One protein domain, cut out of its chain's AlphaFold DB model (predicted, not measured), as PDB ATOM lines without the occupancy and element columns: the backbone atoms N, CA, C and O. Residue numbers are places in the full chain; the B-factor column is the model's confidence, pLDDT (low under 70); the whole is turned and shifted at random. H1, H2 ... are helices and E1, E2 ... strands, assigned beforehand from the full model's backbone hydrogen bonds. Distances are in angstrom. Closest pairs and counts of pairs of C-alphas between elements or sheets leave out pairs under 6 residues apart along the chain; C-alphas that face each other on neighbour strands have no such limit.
ATOM      1  N   GLU A   2      32.360  19.396  40.792       92.75
ATOM      2  CA  GLU A   2      32.274  20.739  40.220       92.75
ATOM      3  C   GLU A   2      31.793  21.787  41.230       92.75
ATOM      4  O   GLU A   2      32.442  22.806  41.453       92.75
ATOM      5  N   ARG A   3      30.686  21.496  41.922       95.19
ATOM      6  CA  ARG A   3      30.127  22.364  42.972       95.19
ATOM      7  C   ARG A   3      31.069  22.524  44.165       95.19
ATOM      8  O   ARG A   3      31.222  23.622  44.685       95.19
ATOM      9  N   GLY A   4      31.778  21.455  44.528       95.75
ATOM     10  CA  GLY A   4      32.842  21.530  45.527       95.75
ATOM     11  C   GLY A   4      33.979  22.444  45.067       95.75
ATOM     12  O   GLY A   4      34.420  23.314  45.807       95.75
ATOM     13  N   THR A   5      34.390  22.346  43.801       96.44
ATOM     14  CA  THR A   5      35.409  23.247  43.234       96.44
ATOM     15  C   THR A   5      34.974  24.715  43.283       96.44
ATOM     16  O   THR A   5      35.792  25.582  43.586       96.44
ATOM     17  N   CYS A   6      33.689  24.998  43.045       98.12
ATOM     18  CA  CYS A   6      33.131  26.342  43.193       98.12
ATOM     19  C   CYS A   6      33.287  26.858  44.632       98.12
ATOM     20  O   CYS A   6      33.854  27.927  44.834       98.12
ATOM     21  N   ASN A   7      32.878  26.074  45.634       98.38
ATOM     22  CA  ASN A   7      33.016  26.456  47.041       98.38
ATOM     23  C   ASN A   7      34.476  26.614  47.483       98.38
ATOM     24  O   ASN A   7      34.800  27.589  48.158       98.38
ATOM     25  N   LEU A   8      35.373  25.714  47.064       98.06
ATOM     26  CA  LEU A   8      36.809  25.840  47.339       98.06
ATOM     27  C   LEU A   8      37.376  27.136  46.748       98.06
ATOM     28  O   LEU A   8      38.192  27.804  47.386       98.06
ATOM     29  N   ARG A   9      36.925  27.525  45.547       97.81
ATOM     30  CA  ARG A   9      37.315  28.797  44.932       97.81
ATOM     31  C   ARG A   9      36.761  29.995  45.702       97.81
ATOM     32  O   ARG A   9      37.511  30.938  45.934       97.81
ATOM     33  N   SER A  10      35.497  29.948  46.122       98.25
ATOM     34  CA  SER A  10      34.875  30.986  46.954       98.25
ATOM     35  C   SER A  10      35.643  31.190  48.257       98.25
ATOM     36  O   SER A  10      36.057  32.306  48.553       98.25
ATOM     37  N   ALA A  11      35.931  30.105  48.981       97.88
ATOM     38  CA  ALA A  11      36.685  30.149  50.229       97.88
ATOM     39  C   ALA A  11      38.099  30.722  50.031       97.88
ATOM     40  O   ALA A  11      38.555  31.534  50.836       97.88
ATOM     41  N   HIS A  12      38.774  30.356  48.936       97.94
ATOM     42  CA  HIS A  12      40.093  30.896  48.600       97.94
ATOM     43  C   HIS A  12      40.085  32.418  48.384       97.94
ATOM     44  O   HIS A  12      41.074  33.083  48.690       97.94
ATOM     45  N   GLU A  13      38.983  32.971  47.876       97.81
ATOM     46  CA  GLU A  13      38.822  34.409  47.634       97.81
ATOM     47  C   GLU A  13      38.097  35.151  48.772       97.81
ATOM     48  O   GLU A  13      37.897  36.360  48.680       97.81
ATOM     49  N   GLY A  14      37.738  34.460  49.861       97.38
ATOM     50  CA  GLY A  14      37.007  35.048  50.986       97.38
ATOM     51  C   GLY A  14      35.547  35.396  50.675       97.38
ATOM     52  O   GLY A  14      34.982  36.263  51.338       97.38
ATOM     53  N   LEU A  15      34.954  34.745  49.671       97.75
ATOM     54  CA  LEU A  15      33.544  34.870  49.299       97.75
ATOM     55  C   LEU A  15      32.688  33.856  50.067       97.75
ATOM     56  O   LEU A  15      33.171  32.791  50.464       97.75
ATOM     57  N   THR A  16      31.398  34.151  50.209       97.81
ATOM     58  CA  THR A  16      30.418  33.250  50.827       97.81
ATOM     59  C   THR A  16      30.189  32.042  49.911       97.81
ATOM     60  O   THR A  16      29.816  32.235  48.752       97.81
ATOM     61  N   PRO A  17      30.416  30.794  50.360       98.19
ATOM     62  CA  PRO A  17      30.148  29.607  49.549       98.19
ATOM     63  C   PRO A  17      28.671  29.504  49.141       98.19
ATOM     64  O   PRO A  17      27.792  29.813  49.936       98.19
ATOM     65  N   VAL A  18      28.406  29.047  47.914       98.25
ATOM     66  CA  VAL A  18      27.038  28.956  47.369       98.25
ATOM     67  C   VAL A  18      26.373  27.630  47.723       98.25
ATOM     68  O   VAL A  18      25.162  27.571  47.909       98.25
ATOM     69  N   TYR A  19      27.139  26.543  47.781       97.88
ATOM     70  CA  TYR A  19      26.571  25.212  47.973       97.88
ATOM     71  C   TYR A  19      26.714  24.730  49.411       97.88
ATOM     72  O   TYR A  19      27.735  24.980  50.049       97.88
ATOM     73  N   SER A  20      25.744  23.963  49.890       97.44
ATOM     74  CA  SER A  20      25.889  23.186  51.120       97.44
ATOM     75  C   SER A  20      25.342  21.774  50.958       97.44
ATOM     76  O   SER A  20      24.494  21.515  50.101       97.44
ATOM     77  N   VAL A  21      25.855  20.849  51.764       96.38
ATOM     78  CA  VAL A  21      25.353  19.478  51.904       96.38
ATOM     79  C   VAL A  21      25.214  19.204  53.390       96.38
ATOM     80  O   VAL A  21      26.208  19.284  54.101       96.38
ATOM     81  N   ASP A  22      24.002  18.894  53.860       94.88
ATOM     82  CA  ASP A  22      23.721  18.749  55.301       94.88
ATOM     83  C   ASP A  22      24.223  19.971  56.116       94.88
ATOM     84  O   ASP A  22      24.870  19.821  57.148       94.88
ATOM     85  N   ASP A  23      23.962  21.185  55.612       94.56
ATOM     86  CA  ASP A  23      24.407  22.481  56.166       94.56
ATOM     87  C   ASP A  23      25.934  22.717  56.202       94.56
ATOM     88  O   ASP A  23      26.386  23.781  56.628       94.56
ATOM     89  N   GLU A  24      26.741  21.786  55.690       97.19
ATOM     90  CA  GLU A  24      28.189  21.944  55.559       97.19
ATOM     91  C   GLU A  24      28.558  22.588  54.217       97.19
ATOM     92  O   GLU A  24      28.067  22.190  53.157       97.19
ATOM     93  N   THR A  25      29.457  23.571  54.237       97.44
ATOM     94  CA  THR A  25      29.895  24.330  53.054       97.44
ATOM     95  C   THR A  25      31.315  23.989  52.607       97.44
ATOM     96  O   THR A  25      31.638  24.243  51.442       97.44
ATOM     97  N   ASP A  26      32.141  23.389  53.471       97.12
ATOM     98  CA  ASP A  26      33.460  22.868  53.117       97.12
ATOM     99  C   ASP A  26      33.319  21.530  52.369       97.12
ATOM    100  O   ASP A  26      32.917  20.521  52.957       97.12
ATOM    101  N   PRO A  27      33.694  21.464  51.079       95.75
ATOM    102  CA  PRO A  27      33.576  20.240  50.295       95.75
ATOM    103  C   PRO A  27      34.431  19.070  50.789       95.75
ATOM    104  O   PRO A  27      34.199  17.939  50.362       95.75
ATOM    105  N   ASN A  28      35.420  19.318  51.654       95.12
ATOM    106  CA  ASN A  28      36.218  18.259  52.276       95.12
ATOM    107  C   ASN A  28      35.453  17.514  53.378       95.12
ATOM    108  O   ASN A  28      35.797  16.376  53.687       95.12
ATOM    109  N   GLU A  29      34.411  18.134  53.929       95.62
ATOM    110  CA  GLU A  29      33.580  17.593  55.007       95.62
ATOM    111  C   GLU A  29      32.238  17.041  54.480       95.62
ATOM    112  O   GLU A  29      31.425  16.501  55.232       95.62
ATOM    113  N   TRP A  30      31.994  17.131  53.167       95.00
ATOM    114  CA  TRP A  30      30.769  16.632  52.549       95.00
ATOM    115  C   TRP A  30      30.659  15.107  52.591       95.00
ATOM    116  O   TRP A  30      31.549  14.372  52.156       95.00
ATOM    117  N   SER A  31      29.485  14.629  53.009       91.19
ATOM    118  CA  SER A  31      29.074  13.249  52.768       91.19
ATOM    119  C   SER A  31      28.497  13.110  51.361       91.19
ATOM    120  O   SER A  31      27.523  13.772  51.005       91.19
ATOM    121  N   TYR A  32      29.068  12.199  50.576       86.38
ATOM    122  CA  TYR A  32      28.568  11.878  49.237       86.38
ATOM    123  C   TYR A  32      27.378  10.905  49.253       86.38
ATOM    124  O   TYR A  32      26.724  10.723  48.228       86.38
ATOM    125  N   ASP A  33      27.075  10.286  50.399       89.25
ATOM    126  CA  ASP A  33      25.943   9.367  50.531       89.25
ATOM    127  C   ASP A  33      24.610  10.128  50.522       89.25
ATOM    128  O   ASP A  33      24.316  10.932  51.419       89.25
ATOM    129  N   GLY A  34      23.815   9.882  49.477       87.75
ATOM    130  CA  GLY A  34      22.540  10.555  49.240       87.75
ATOM    131  C   GLY A  34      22.663  12.070  49.053       87.75
ATOM    132  O   GLY A  34      21.693  12.787  49.318       87.75
ATOM    133  N   MET A  35      23.843  12.566  48.650       89.31
ATOM    134  CA  MET A  35      24.146  13.996  48.488       89.31
ATOM    135  C   MET A  35      23.121  14.710  47.602       89.31
ATOM    136  O   MET A  35      22.786  15.866  47.852       89.31
ATOM    137  N   GLU A  36      22.574  14.031  46.596       85.81
ATOM    138  CA  GLU A  36      21.557  14.570  45.693       85.81
ATOM    139  C   GLU A  36      20.293  15.063  46.412       85.81
ATOM    140  O   GLU A  36      19.635  15.972  45.913       85.81
ATOM    141  N   ASN A  37      19.979  14.510  47.588       88.75
ATOM    142  CA  ASN A  37      18.802  14.883  48.381       88.75
ATOM    143  C   ASN A  37      19.099  15.958  49.437       88.75
ATOM    144  O   ASN A  37      18.187  16.417  50.120       88.75
ATOM    145  N   LYS A  38      20.373  16.318  49.603       93.06
ATOM    146  CA  LYS A  38      20.883  17.174  50.686       93.06
ATOM    147  C   LYS A  38      21.564  18.438  50.174       93.06
ATOM    148  O   LYS A  38      21.839  19.344  50.951       93.06
ATOM    149  N   LEU A  39      21.871  18.467  48.880       94.25
ATOM    150  CA  LEU A  39      22.533  19.572  48.211       94.25
ATOM    151  C   LEU A  39      21.596  20.777  48.095       94.25
ATOM    152  O   LEU A  39      20.554  20.705  47.442       94.25
ATOM    153  N   VAL A  40      22.031  21.907  48.643       95.44
ATOM    154  CA  VAL A  40      21.333  23.194  48.577       95.44
ATOM    155  C   VAL A  40      22.195  24.213  47.831       95.44
ATOM    156  O   VAL A  40      23.424  24.151  47.867       95.44
ATOM    157  N   CYS A  41      21.542  25.133  47.118       96.06
ATOM    158  CA  CYS A  41      22.157  26.296  46.480       96.06
ATOM    159  C   CYS A  41      21.601  27.561  47.136       96.06
ATOM    160  O   CYS A  41      20.405  27.833  47.030       96.06
ATOM    161  N   ASP A  42      22.466  28.314  47.810       97.12
ATOM    162  CA  ASP A  42      22.166  29.632  48.351       97.12
ATOM    163  C   ASP A  42      22.346  30.690  47.255       97.12
ATOM    164  O   ASP A  42      23.455  31.129  46.943       97.12
ATOM    165  N   TRP A  43      21.233  31.104  46.653       95.62
ATOM    166  CA  TRP A  43      21.216  32.141  45.618       95.62
ATOM    167  C   TRP A  43      21.579  33.533  46.146       95.62
ATOM    168  O   TRP A  43      21.838  34.439  45.346       95.62
ATOM    169  N   ASP A  44      21.626  33.702  47.471       95.25
ATOM    170  CA  ASP A  44      22.041  34.933  48.123       95.25
ATOM    171  C   ASP A  44      23.544  35.014  48.430       95.25
ATOM    172  O   ASP A  44      24.059  36.088  48.761       95.25
ATOM    173  N   ALA A  45      24.290  33.933  48.250       96.88
ATOM    174  CA  ALA A  45      25.736  33.968  48.387       96.88
ATOM    175  C   ALA A  45      26.413  34.733  47.226       96.88
ATOM    176  O   ALA A  45      25.935  34.775  46.089       96.88
ATOM    177  N   ASP A  46      27.562  35.352  47.511       97.56
ATOM    178  CA  ASP A  46      28.384  36.101  46.547       97.56
ATOM    179  C   ASP A  46      29.538  35.275  45.947       97.56
ATOM    180  O   ASP A  46      30.332  35.775  45.142       97.56
ATOM    181  N   GLY A  47      29.622  33.998  46.323       98.19
ATOM    182  CA  GLY A  47      30.609  33.053  45.830       98.19
ATOM    183  C   GLY A  47      30.369  32.550  44.411       98.19
ATOM    184  O   GLY A  47      29.396  32.867  43.724       98.19
ATOM    185  N   TYR A  48      31.307  31.720  43.971       98.56
ATOM    186  CA  TYR A  48      31.248  31.020  42.702       98.56
ATOM    187  C   TYR A  48      30.216  29.897  42.713       98.56
ATOM    188  O   TYR A  48      30.044  29.191  43.708       98.56
ATOM    189  N   ARG A  49      29.601  29.687  41.550       98.50
ATOM    190  CA  ARG A  49      28.657  28.608  41.270       98.50
ATOM    191  C   ARG A  49      28.669  28.213  39.799       98.50
ATOM    192  O   ARG A  49      29.197  28.935  38.950       98.50
ATOM    193  N   LEU A  50      28.046  27.080  39.498       98.31
ATOM    194  CA  LEU A  50      27.632  26.767  38.135       98.31
ATOM    195  C   LEU A  50      26.604  27.810  37.656       98.31
ATOM    196  O   LEU A  50      25.790  28.276  38.467       98.31
TER     197      LEU A  50
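Overview. This is residues 2 to 50 of the 180 residues of the protein "Formylglycine-generating enzyme family protein" of Candidatus Cloacimonetes bacterium (UniProt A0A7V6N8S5). There is little regular structure here: a small two-stranded hairpin, E1 and E2, with one helix, H1, on the E1 side, and much of the rest in loops. A long loop, residues 22 to 38, joins the strands. The 49 printed residues run H1, E1, E2, mixed in class, with 18 in named elements; the antiparallel sheet has the order E1, E2. The whole is compact, with a radius of gyration of the C-alphas of 9.8 A, and spans 28 by 20 by 17 A.

Along the chain. Find C-alpha 19 at (26.571, 25.212, 47.973), where E1, residues 19 to 21, begins. E2 is residues 39 to 41, ending at C-alpha 41 at (22.157, 26.296, 46.480). H1, residues 2 to 13, starts at C-alpha 2 at (32.274, 20.739, 40.220) and measures 16.9 A.

Arrangement. Look at N 20 and O 40, 3.1 A apart and within hydrogen-bond range across the antiparallel pair E1 and E2. The closest C-alphas of H1 and E1 are those of Asn 7 and Tyr 19, 6.6 A apart. H1 and E2 are apart. In H1 every O i to N i+4 pair is within hydrogen-bond range.

Size, cuts and confidence. The C-alphas farthest apart, Glu 13 and Gly 34, are 28.9 A apart. The printed part has no cut; the link E1 to E2 is long, and no printed residue is under 70 in pLDDT.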